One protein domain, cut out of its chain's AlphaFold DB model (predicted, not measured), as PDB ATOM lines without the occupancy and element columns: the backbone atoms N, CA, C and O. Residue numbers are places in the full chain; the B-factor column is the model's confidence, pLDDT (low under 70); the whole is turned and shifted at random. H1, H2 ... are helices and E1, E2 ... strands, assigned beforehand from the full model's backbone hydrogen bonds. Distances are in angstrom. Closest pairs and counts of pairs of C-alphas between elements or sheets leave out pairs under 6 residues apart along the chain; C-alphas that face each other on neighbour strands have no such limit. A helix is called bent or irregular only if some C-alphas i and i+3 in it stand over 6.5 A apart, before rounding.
ATOM      1  N   LYS A  19     154.298 221.298 197.161       89.62
ATOM      2  CA  LYS A  19     155.066 220.238 197.842       89.62
ATOM      3  C   LYS A  19     155.464 219.078 196.924       89.62
ATOM      4  O   LYS A  19     156.268 218.244 197.322       89.62
ATOM      5  N   LYS A  20     154.876 218.980 195.727       90.38
ATOM      6  CA  LYS A  20     155.146 217.908 194.756       90.38
ATOM      7  C   LYS A  20     156.095 218.334 193.633       90.38
ATOM      8  O   LYS A  20     156.508 217.475 192.859       90.38
ATOM      9  N   ILE A  21     156.433 219.622 193.534       87.81
ATOM     10  CA  ILE A  21     157.235 220.169 192.429       87.81
ATOM     11  C   ILE A  21     158.609 219.507 192.358       87.81
ATOM     12  O   ILE A  21     158.985 219.031 191.290       87.81
ATOM     13  N   ASP A  22     159.328 219.434 193.479       87.56
ATOM     14  CA  ASP A  22     160.698 218.909 193.493       87.56
ATOM     15  C   ASP A  22     160.739 217.461 192.996       87.56
ATOM     16  O   ASP A  22     161.535 217.122 192.123       87.56
ATOM     17  N   PHE A  23     159.789 216.635 193.447       89.31
ATOM     18  CA  PHE A  23     159.636 215.256 192.983       89.31
ATOM     19  C   PHE A  23     159.351 215.168 191.475       89.31
ATOM     20  O   PHE A  23     159.938 214.341 190.780       89.31
ATOM     21  N   ILE A  24     158.470 216.025 190.948       90.31
ATOM     22  CA  ILE A  24     158.156 216.069 189.511       90.31
ATOM     23  C   ILE A  24     159.403 216.448 188.699       90.31
ATOM     24  O   ILE A  24     159.727 215.766 187.726       90.31
ATOM     25  N   ILE A  25     160.121 217.496 189.110       88.75
ATOM     26  CA  ILE A  25     161.332 217.969 188.426       88.75
ATOM     27  C   ILE A  25     162.427 216.900 188.465       88.75
ATOM     28  O   ILE A  25     163.072 216.648 187.448       88.75
ATOM     29  N   GLU A  26     162.638 216.250 189.610       88.31
ATOM     30  CA  GLU A  26     163.606 215.160 189.718       88.31
ATOM     31  C   GLU A  26     163.266 213.988 188.800       88.31
ATOM     32  O   GLU A  26     164.161 213.450 188.149       88.31
ATOM     33  N   ASN A  27     161.990 213.605 188.715       87.38
ATOM     34  CA  ASN A  27     161.566 212.521 187.834       87.38
ATOM     35  C   ASN A  27     161.780 212.870 186.362       87.38
ATOM     36  O   ASN A  27     162.275 212.032 185.616       87.38
ATOM     37  N   ILE A  28     161.486 214.107 185.952       88.00
ATOM     38  CA  ILE A  28     161.778 214.577 184.590       88.00
ATOM     39  C   ILE A  28     163.279 214.549 184.300       88.00
ATOM     40  O   ILE A  28     163.680 214.070 183.246       88.00
ATOM     41  N   LYS A  29     164.122 215.003 185.236       85.31
ATOM     42  CA  LYS A  29     165.585 214.969 185.071       85.31
ATOM     43  C   LYS A  29     166.133 213.547 184.945       85.31
ATOM     44  O   LYS A  29     167.118 213.339 184.244       85.31
ATOM     45  N   LYS A  30     165.519 212.583 185.637       85.81
ATOM     46  CA  LYS A  30     165.877 211.158 185.568       85.81
ATOM     47  C   LYS A  30     165.291 210.462 184.336       85.81
ATOM     48  O   LYS A  30     165.806 209.414 183.954       85.81
ATOM     49  N   ASN A  31     164.236 211.006 183.724       80.62
ATOM     50  CA  ASN A  31     163.615 210.410 182.547       80.62
ATOM     51  C   ASN A  31     164.496 210.625 181.306       80.62
ATOM     52  O   ASN A  31     164.619 211.730 180.782       80.62
ATOM     53  N   THR A  32     165.105 209.540 180.832       69.25
ATOM     54  CA  THR A  32     165.931 209.525 179.620       69.25
ATOM     55  C   THR A  32     165.115 209.358 178.338       69.25
ATOM     56  O   THR A  32     165.641 209.591 177.253       69.25
ATOM     57  N   TYR A  33     163.844 208.957 178.437       79.06
ATOM     58  CA  TYR A  33     162.961 208.671 177.304       79.06
ATOM     59  C   TYR A  33     162.081 209.878 176.987       79.06
ATOM     60  O   TYR A  33     160.888 209.915 177.281       79.06
ATOM     61  N   ARG A  34     162.695 210.878 176.360       89.00
ATOM     62  CA  ARG A  34     162.004 212.060 175.844       89.00
ATOM     63  C   ARG A  34     162.169 212.147 174.335       89.00
ATOM     64  O   ARG A  34     163.259 211.902 173.821       89.00
ATOM     65  N   THR A  35     161.101 212.524 173.649       93.75
ATOM     66  CA  THR A  35     161.103 212.683 172.193       93.75
ATOM     67  C   THR A  35     160.928 214.155 171.867       93.75
ATOM     68  O   THR A  35     159.920 214.741 172.253       93.75
ATOM     69  N   GLU A  36     161.893 214.760 171.180       95.44
ATOM     70  CA  GLU A  36     161.732 216.121 170.658       95.44
ATOM     71  C   GLU A  36     160.644 216.134 169.582       95.44
ATOM     72  O   GLU A  36     160.629 215.281 168.692       95.44
ATOM     73  N   ILE A  37     159.712 217.075 169.686       96.56
ATOM     74  CA  ILE A  37     158.577 217.217 168.777       96.56
ATOM     75  C   ILE A  37     158.371 218.683 168.402       96.56
ATOM     76  O   ILE A  37     158.732 219.596 169.143       96.56
ATOM     77  N   ASN A  38     157.750 218.918 167.247       95.62
ATOM     78  CA  ASN A  38     157.371 220.266 166.838       95.62
ATOM     79  C   ASN A  38     156.125 220.767 167.595       95.62
ATOM     80  O   ASN A  38     155.415 220.015 168.272       95.62
ATOM     81  N   ARG A  39     155.856 222.069 167.458       94.62
ATOM     82  CA  ARG A  39     154.728 222.743 168.116       94.62
ATOM     83  C   ARG A  39     153.371 222.198 167.685       94.62
ATOM     84  O   ARG A  39     152.494 222.059 168.536       94.62
ATOM     85  N   GLU A  40     153.182 221.878 166.399       95.44
ATOM     86  CA  GLU A  40     151.894 221.359 165.927       95.44
ATOM     87  C   GLU A  40     151.568 220.012 166.573       95.44
ATOM     88  O   GLU A  40     150.445 219.801 167.031       95.44
ATOM     89  N   LEU A  41     152.552 219.115 166.658       95.81
ATOM     90  CA  LEU A  41     152.389 217.816 167.297       95.81
ATOM     91  C   LEU A  41     152.199 217.965 168.811       95.81
ATOM     92  O   LEU A  41     151.346 217.293 169.385       95.81
ATOM     93  N   ALA A  42     152.915 218.891 169.457       95.62
ATOM     94  CA  ALA A  42     152.749 219.171 170.884       95.62
ATOM     95  C   ALA A  42     151.299 219.549 171.233       95.62
ATOM     96  O   ALA A  42     150.743 219.062 172.216       95.62
ATOM     97  N   ILE A  43     150.657 220.362 170.393       95.69
ATOM     98  CA  ILE A  43     149.256 220.769 170.563       95.69
ATOM     99  C   ILE A  43     148.290 219.581 170.474       95.69
ATOM    100  O   ILE A  43     147.291 219.565 171.196       95.69
ATOM    101  N   GLN A  44     148.585 218.579 169.640       94.88
ATOM    102  CA  GLN A  44     147.745 217.384 169.491       94.88
ATOM    103  C   GLN A  44     147.724 216.526 170.763       94.88
ATOM    104  O   GLN A  44     146.683 215.974 171.100       94.88
ATOM    105  N   PHE A  45     148.824 216.483 171.523       93.69
ATOM    106  CA  PHE A  45     148.891 215.768 172.806       93.69
ATOM    107  C   PHE A  45     148.139 216.465 173.950       93.69
ATOM    108  O   PHE A  45     147.987 215.903 175.038       93.69
ATOM    109  N   LEU A  46     147.639 217.683 173.729       94.19
ATOM    110  CA  LEU A  46     146.867 218.420 174.718       94.19
ATOM    111  C   LEU A  46     145.365 218.132 174.593       94.19
ATOM    112  O   LEU A  46     144.603 219.058 174.379       94.19
ATOM    113  N   GLU A  47     144.894 216.907 174.820       92.25
ATOM    114  CA  GLU A  47     143.478 216.509 174.628       92.25
ATOM    115  C   GLU A  47     142.487 216.931 175.741       92.25
ATOM    116  O   GLU A  47     141.287 217.078 175.514       92.25
ATOM    117  N   LYS A  48     142.965 217.112 176.974       93.50
ATOM    118  CA  LYS A  48     142.174 217.495 178.159       93.50
ATOM    119  C   LYS A  48     141.853 218.999 178.187       93.50
ATOM    120  O   LYS A  48     142.644 219.799 177.695       93.50
ATOM    121  N   PRO A  49     140.753 219.422 178.845       94.62
ATOM    122  CA  PRO A  49     140.331 220.826 178.862       94.62
ATOM    123  C   PRO A  49     141.204 221.740 179.733       94.62
ATOM    124  O   PRO A  49     141.257 222.948 179.501       94.62
ATOM    125  N   ARG A  50     141.868 221.200 180.762       96.88
ATOM    126  CA  ARG A  50     142.705 221.978 181.685       96.88
ATOM    127  C   ARG A  50     143.966 221.225 182.071       96.88
ATOM    128  O   ARG A  50     143.934 220.009 182.259       96.88
ATOM    129  N   TYR A  51     145.017 221.988 182.325       97.25
ATOM    130  CA  TYR A  51     146.339 221.502 182.709       97.25
ATOM    131  C   TYR A  51     146.904 222.317 183.864       97.25
ATOM    132  O   TYR A  51     146.344 223.346 184.261       97.25
ATOM    133  N   TYR A  52     148.013 221.839 184.410       96.50
ATOM    134  CA  TYR A  52     148.922 222.679 185.168       96.50
ATOM    135  C   TYR A  52     150.144 222.999 184.314       96.50
ATOM    136  O   TYR A  52     150.738 222.105 183.715       96.50
ATOM    137  N   LEU A  53     150.513 224.273 184.274       95.81
ATOM    138  CA  LEU A  53     151.746 224.744 183.663       95.81
ATOM    139  C   LEU A  53     152.714 225.112 184.782       95.81
ATOM    140  O   LEU A  53     152.449 226.026 185.558       95.81
ATOM    141  N   LEU A  54     153.817 224.384 184.881       94.38
ATOM    142  CA  LEU A  54     154.890 224.665 185.820       94.38
ATOM    143  C   LEU A  54     155.962 225.479 185.099       94.38
ATOM    144  O   LEU A  54     156.641 224.961 184.219       94.38
ATOM    145  N   SER A  55     156.106 226.744 185.477       91.88
ATOM    146  CA  SER A  55     157.245 227.575 185.097       91.88
ATOM    147  C   SER A  55     158.431 227.213 185.983       91.88
ATOM    148  O   SER A  55     158.342 227.319 187.215       91.88
ATOM    149  N   VAL A  56     159.518 226.762 185.358       85.19
ATOM    150  CA  VAL A  56     160.760 226.408 186.044       85.19
ATOM    151  C   VAL A  56     161.710 227.582 185.912       85.19
ATOM    152  O   VAL A  56     162.077 227.976 184.810       85.19
ATOM    153  N   HIS A  57     162.090 228.175 187.037       77.56
ATOM    154  CA  HIS A  57     162.984 229.323 186.993       77.56
ATOM    155  C   HIS A  57     164.449 228.852 186.930       77.56
ATOM    156  O   HIS A  57     164.847 228.025 187.753       77.56
ATOM    157  N   PRO A  58     165.285 229.380 186.013       68.69
ATOM    158  CA  PRO A  58     166.681 228.949 185.884       68.69
ATOM    159  C   PRO A  58     167.537 229.363 187.090       68.69
ATOM    160  O   PRO A  58     168.496 228.687 187.459       68.69
ATOM    161  N   ILE A  59     167.177 230.475 187.736       70.00
ATOM    162  CA  ILE A  59     167.846 230.977 188.939       70.00
ATOM    163  C   ILE A  59     167.145 230.412 190.181       70.00
ATOM    164  O   ILE A  59     166.004 230.784 190.453       70.00
ATOM    165  N   LEU A  60     167.853 229.580 190.957       58.91
ATOM    166  CA  LEU A  60     167.362 228.873 192.157       58.91
ATOM    167  C   LEU A  60     166.800 229.779 193.267       58.91
ATOM    168  O   LEU A  60     166.123 229.302 194.174       58.91
ATOM    169  N   THR A  61     167.101 231.077 193.234       54.47
ATOM    170  CA  THR A  61     166.601 232.056 194.210       54.47
ATOM    171  C   THR A  61     165.155 232.474 193.951       54.47
ATOM    172  O   THR A  61     164.506 233.003 194.853       54.47
ATOM    173  N   GLN A  75     147.779 226.134 174.160       95.81
ATOM    174  CA  GLN A  75     148.014 225.980 172.721       95.81
ATOM    175  C   GLN A  75     148.527 227.286 172.099       95.81
ATOM    176  O   GLN A  75     149.558 227.270 171.431       95.81
ATOM    177  N   SER A  76     147.867 228.417 172.378       95.12
ATOM    178  CA  SER A  76     148.341 229.744 171.958       95.12
ATOM    179  C   SER A  76     149.738 230.042 172.499       95.12
ATOM    180  O   SER A  76     150.625 230.430 171.745       95.12
ATOM    181  N   PHE A  77     149.970 229.768 173.783       94.75
ATOM    182  CA  PHE A  77     151.265 229.992 174.413       94.75
ATOM    183  C   PHE A  77     152.400 229.205 173.745       94.75
ATOM    184  O   PHE A  77     153.455 229.781 173.480       94.75
ATOM    185  N   ILE A  78     152.185 227.920 173.434       95.12
ATOM    186  CA  ILE A  78     153.156 227.077 172.721       95.12
ATOM    187  C   ILE A  78     153.473 227.658 171.340       95.12
ATOM    188  O   ILE A  78     154.642 227.738 170.964       95.12
ATOM    189  N   MET A  79     152.451 228.083 170.591       94.62
ATOM    190  CA  MET A  79     152.650 228.655 169.257       94.62
ATOM    191  C   MET A  79     153.476 229.939 169.288       94.62
ATOM    192  O   MET A  79     154.314 230.132 168.410       94.62
ATOM    193  N   GLU A  80     153.254 230.783 170.293       93.06
ATOM    194  CA  GLU A  80     153.844 232.119 170.394       93.06
ATOM    195  C   GLU A  80     155.231 232.150 171.049       93.06
ATOM    196  O   GLU A  80     155.988 233.074 170.779       93.06
ATOM    197  N   ASN A  81     155.570 231.189 171.919       92.31
ATOM    198  CA  ASN A  81     156.743 231.299 172.807       92.31
ATOM    199  C   ASN A  81     157.836 230.249 172.560       92.31
ATOM    200  O   ASN A  81     158.791 230.214 173.327       92.31
ATOM    201  N   PHE A  82     157.691 229.379 171.559       94.25
ATOM    202  CA  PHE A  82     158.699 228.366 171.229       94.25
ATOM    203  C   PHE A  82     159.108 228.496 169.767       94.25
ATOM    204  O   PHE A  82     158.282 228.379 168.866       94.25
ATOM    205  N   ASN A  83     160.378 228.761 169.509       93.12
ATOM    206  CA  ASN A  83     160.929 228.872 168.171       93.12
ATOM    207  C   ASN A  83     162.396 228.440 168.191       93.12
ATOM    208  O   ASN A  83     163.265 229.194 168.628       93.12
ATOM    209  N   THR A  84     162.663 227.236 167.691       92.62
ATOM    210  CA  THR A  84     164.012 226.662 167.627       92.62
ATOM    211  C   THR A  84     164.941 227.457 166.714       92.62
ATOM    212  O   THR A  84     166.117 227.607 167.030       92.62
ATOM    213  N   ASP A  85     164.427 228.028 165.618       92.81
ATOM    214  CA  ASP A  85     165.238 228.801 164.666       92.81
ATOM    215  C   ASP A  85     165.730 230.121 165.275       92.81
ATOM    216  O   ASP A  85     166.785 230.632 164.908       92.81
ATOM    217  N   GLN A  86     164.959 230.678 166.214       91.19
ATOM    218  CA  GLN A  86     165.293 231.913 166.929       91.19
ATOM    219  C   GLN A  86     165.916 231.656 168.307       91.19
ATOM    220  O   GLN A  86     166.284 232.618 168.979       91.19
ATOM    221  N   MET A  87     166.043 230.388 168.717       91.56
ATOM    222  CA  MET A  87     166.435 229.984 170.073       91.56
ATOM    223  C   MET A  87     165.616 230.708 171.151       91.56
ATOM    224  O   MET A  87     166.143 231.165 172.163       91.56
ATOM    225  N   GLU A  88     164.316 230.863 170.895       90.50
ATOM    226  CA  GLU A  88     163.390 231.526 171.804       90.50
ATOM    227  C   GLU A  88     162.458 230.488 172.418       90.50
ATOM    228  O   GLU A  88     161.705 229.808 171.721       90.50
ATOM    229  N   GLY A  89     162.513 230.367 173.739       92.12
ATOM    230  CA  GLY A  89     161.764 229.371 174.481       92.12
ATOM    231  C   GLY A  89     161.568 229.739 175.943       92.12
ATOM    232  O   GLY A  89     162.019 230.781 176.429       92.12
ATOM    233  N   LYS A  90     160.895 228.850 176.674       92.00
ATOM    234  CA  LYS A  90     160.671 228.979 178.117       92.00
ATOM    235  C   LYS A  90     160.828 227.627 178.795       92.00
ATOM    236  O   LYS A  90     160.250 226.641 178.348       92.00
ATOM    237  N   ASP A  91     161.544 227.608 179.916       92.38
ATOM    238  CA  ASP A  91     161.676 226.415 180.751       92.38
ATOM    239  C   ASP A  91     160.343 226.128 181.464       92.38
ATOM    240  O   ASP A  91     159.953 226.793 182.434       92.38
ATOM    241  N   ILE A  92     159.604 225.149 180.943       94.44
ATOM    242  CA  ILE A  92     158.273 224.781 181.431       94.44
ATOM    243  C   ILE A  92     158.080 223.271 181.495       94.44
ATOM    244  O   ILE A  92     158.686 222.505 180.748       94.44
ATOM    245  N   ILE A  93     157.132 222.853 182.329       95.31
ATOM    246  CA  ILE A  93     156.589 221.496 182.338       95.31
ATOM    247  C   ILE A  93     155.064 221.597 182.266       95.31
ATOM    248  O   ILE A  93     154.441 222.261 183.096       95.31
ATOM    249  N   ILE A  94     154.454 220.936 181.283       96.31
ATOM    250  CA  ILE A  94     152.998 220.829 181.159       96.31
ATOM    251  C   ILE A  94     152.561 219.500 181.763       96.31
ATOM    252  O   ILE A  94     153.012 218.427 181.360       96.31
ATOM    253  N   LEU A  95     151.667 219.594 182.741       95.38
ATOM    254  CA  LEU A  95     151.175 218.492 183.551       95.38
ATOM    255  C   LEU A  95     149.668 218.348 183.360       95.38
ATOM    256  O   LEU A  95     148.930 219.339 183.325       95.38
ATOM    257  N   GLN A 110     162.841 224.384 172.159       96.38
ATOM    258  CA  GLN A 110     162.539 222.972 171.931       96.38
ATOM    259  C   GLN A 110     161.382 222.504 172.816       96.38
ATOM    260  O   GLN A 110     161.208 222.965 173.949       96.38
ATOM    261  N   ILE A 111     160.614 221.538 172.308       97.12
ATOM    262  CA  ILE A 111     159.525 220.881 173.033       97.12
ATOM    263  C   ILE A 111     159.750 219.375 173.001       97.12
ATOM    264  O   ILE A 111     160.011 218.790 171.954       97.12
ATOM    265  N   PHE A 112     159.610 218.738 174.156       96.69
ATOM    266  CA  PHE A 112     159.777 217.306 174.325       96.69
ATOM    267  C   PHE A 112     158.490 216.669 174.835       96.69
ATOM    268  O   PHE A 112     157.926 217.122 175.832       96.69
ATOM    269  N   LEU A 113     158.066 215.588 174.186       95.62
ATOM    270  CA  LEU A 113     157.081 214.653 174.713       95.62
ATOM    271  C   LEU A 113     157.735 213.770 175.775       95.62
ATOM    272  O   LEU A 113     158.810 213.207 175.545       95.62
ATOM    273  N   ILE A 114     157.075 213.657 176.923       92.94
ATOM    274  CA  ILE A 114     157.484 212.787 178.022       92.94
ATOM    275  C   ILE A 114     156.682 211.490 177.949       92.94
ATOM    276  O   ILE A 114     155.451 211.526 177.979       92.94
ATOM    277  N   ASN A 115     157.403 210.370 177.870       78.12
ATOM    278  CA  ASN A 115     156.855 209.013 177.874       78.12
ATOM    279  C   ASN A 115     157.042 208.334 179.234       78.12
ATOM    280  O   ASN A 115     158.042 208.649 179.930       78.12
TER     281      ASN A 115
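What this domain is: This is residues 19 to 61, 75 to 95 and 110 to 115 of the 115 residues of an uncharacterized protein of Leptospira interrogans str. UI 12621 (UniProt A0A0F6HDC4). Two small strand pairs, E1 with E4 and E2 with E3, form the middle, with helix H1 at one end and the helix pair H2 and H3, side by side and running opposite ways, at the other. E3 and E4 come near each other and lie nearest to the mean of the C-alphas, while H1 and H2 lie farthest from it. The printed part has 70 residues, with three named helices and four named strands in the order H1, E1, H2, E2, H3, E3, E4. Both sheets, in the orders E1 - E4 and E2 - E3, are antiparallel, and the class is mixed, helices and strands. The whole is compact, with a radius of gyration of the C-alphas of 12.6 A, and spans 31 by 27 by 24 A.

Where its parts are: H1, residues 19 to 30, begins at C-alpha 19 (155.066, 220.238, 197.842) and is 18.7 A long. It is irregular: C-alphas 19 and 22 are 7.2 A apart. E1 holds residues 34 to 37, and H2 residues 39 to 44. E2, residues 50 to 55, begins at C-alpha 50 (142.705, 221.978, 181.685) and is 15.9 A long. H3 holds residues 75 to 81 and is 10.2 A long. E3 holds residues 92 to 95. E4, residues 111 to 114, ends at C-alpha 114 (157.484, 212.787, 178.022).

How they stand to each other: H1 touches no helix, and it is only just apart from E4, with the closest C-alphas 8.0 A apart. E1 and E4 are antiparallel neighbours at 140 degrees, with N 113 and O 35 at 2.8 A and N 37 and O 111 at 2.9 A, within hydrogen-bond range. The closest C-alphas of H2 and E4, those of Arg 39 and Ile 111, are 7.1 A apart. H2 and H3 touch at a shallow tilt of 15 degrees, opposite ways; their closest C-alphas, those of Ile 43 and Gln 75, are 5.8 A apart. E2 and E3 are antiparallel neighbours at 152 degrees, with N 54 and O 93 at 2.8 A. Every O i to N i+4 pair is within hydrogen-bond range in H2 and H3, and 7 of 8 are in H1.

The domain as a whole: The two C-alphas farthest apart, those of Lys 19 and Asp 85, are 35.7 A apart. Residues 62 to 74 are not printed, with 29.1 A from C-alpha 61 to C-alpha 75, and residues 96 to 109 are not printed, with 16.9 A from C-alpha 95 to C-alpha 110. Of the links that are printed whole, H1 to E1, E1 to H2 and H2 to E2 are tight, and H3 to E3 is short. The mean pLDDT of the printed part is 90.1; residues 32, 58 and 60 to 61 are under 70.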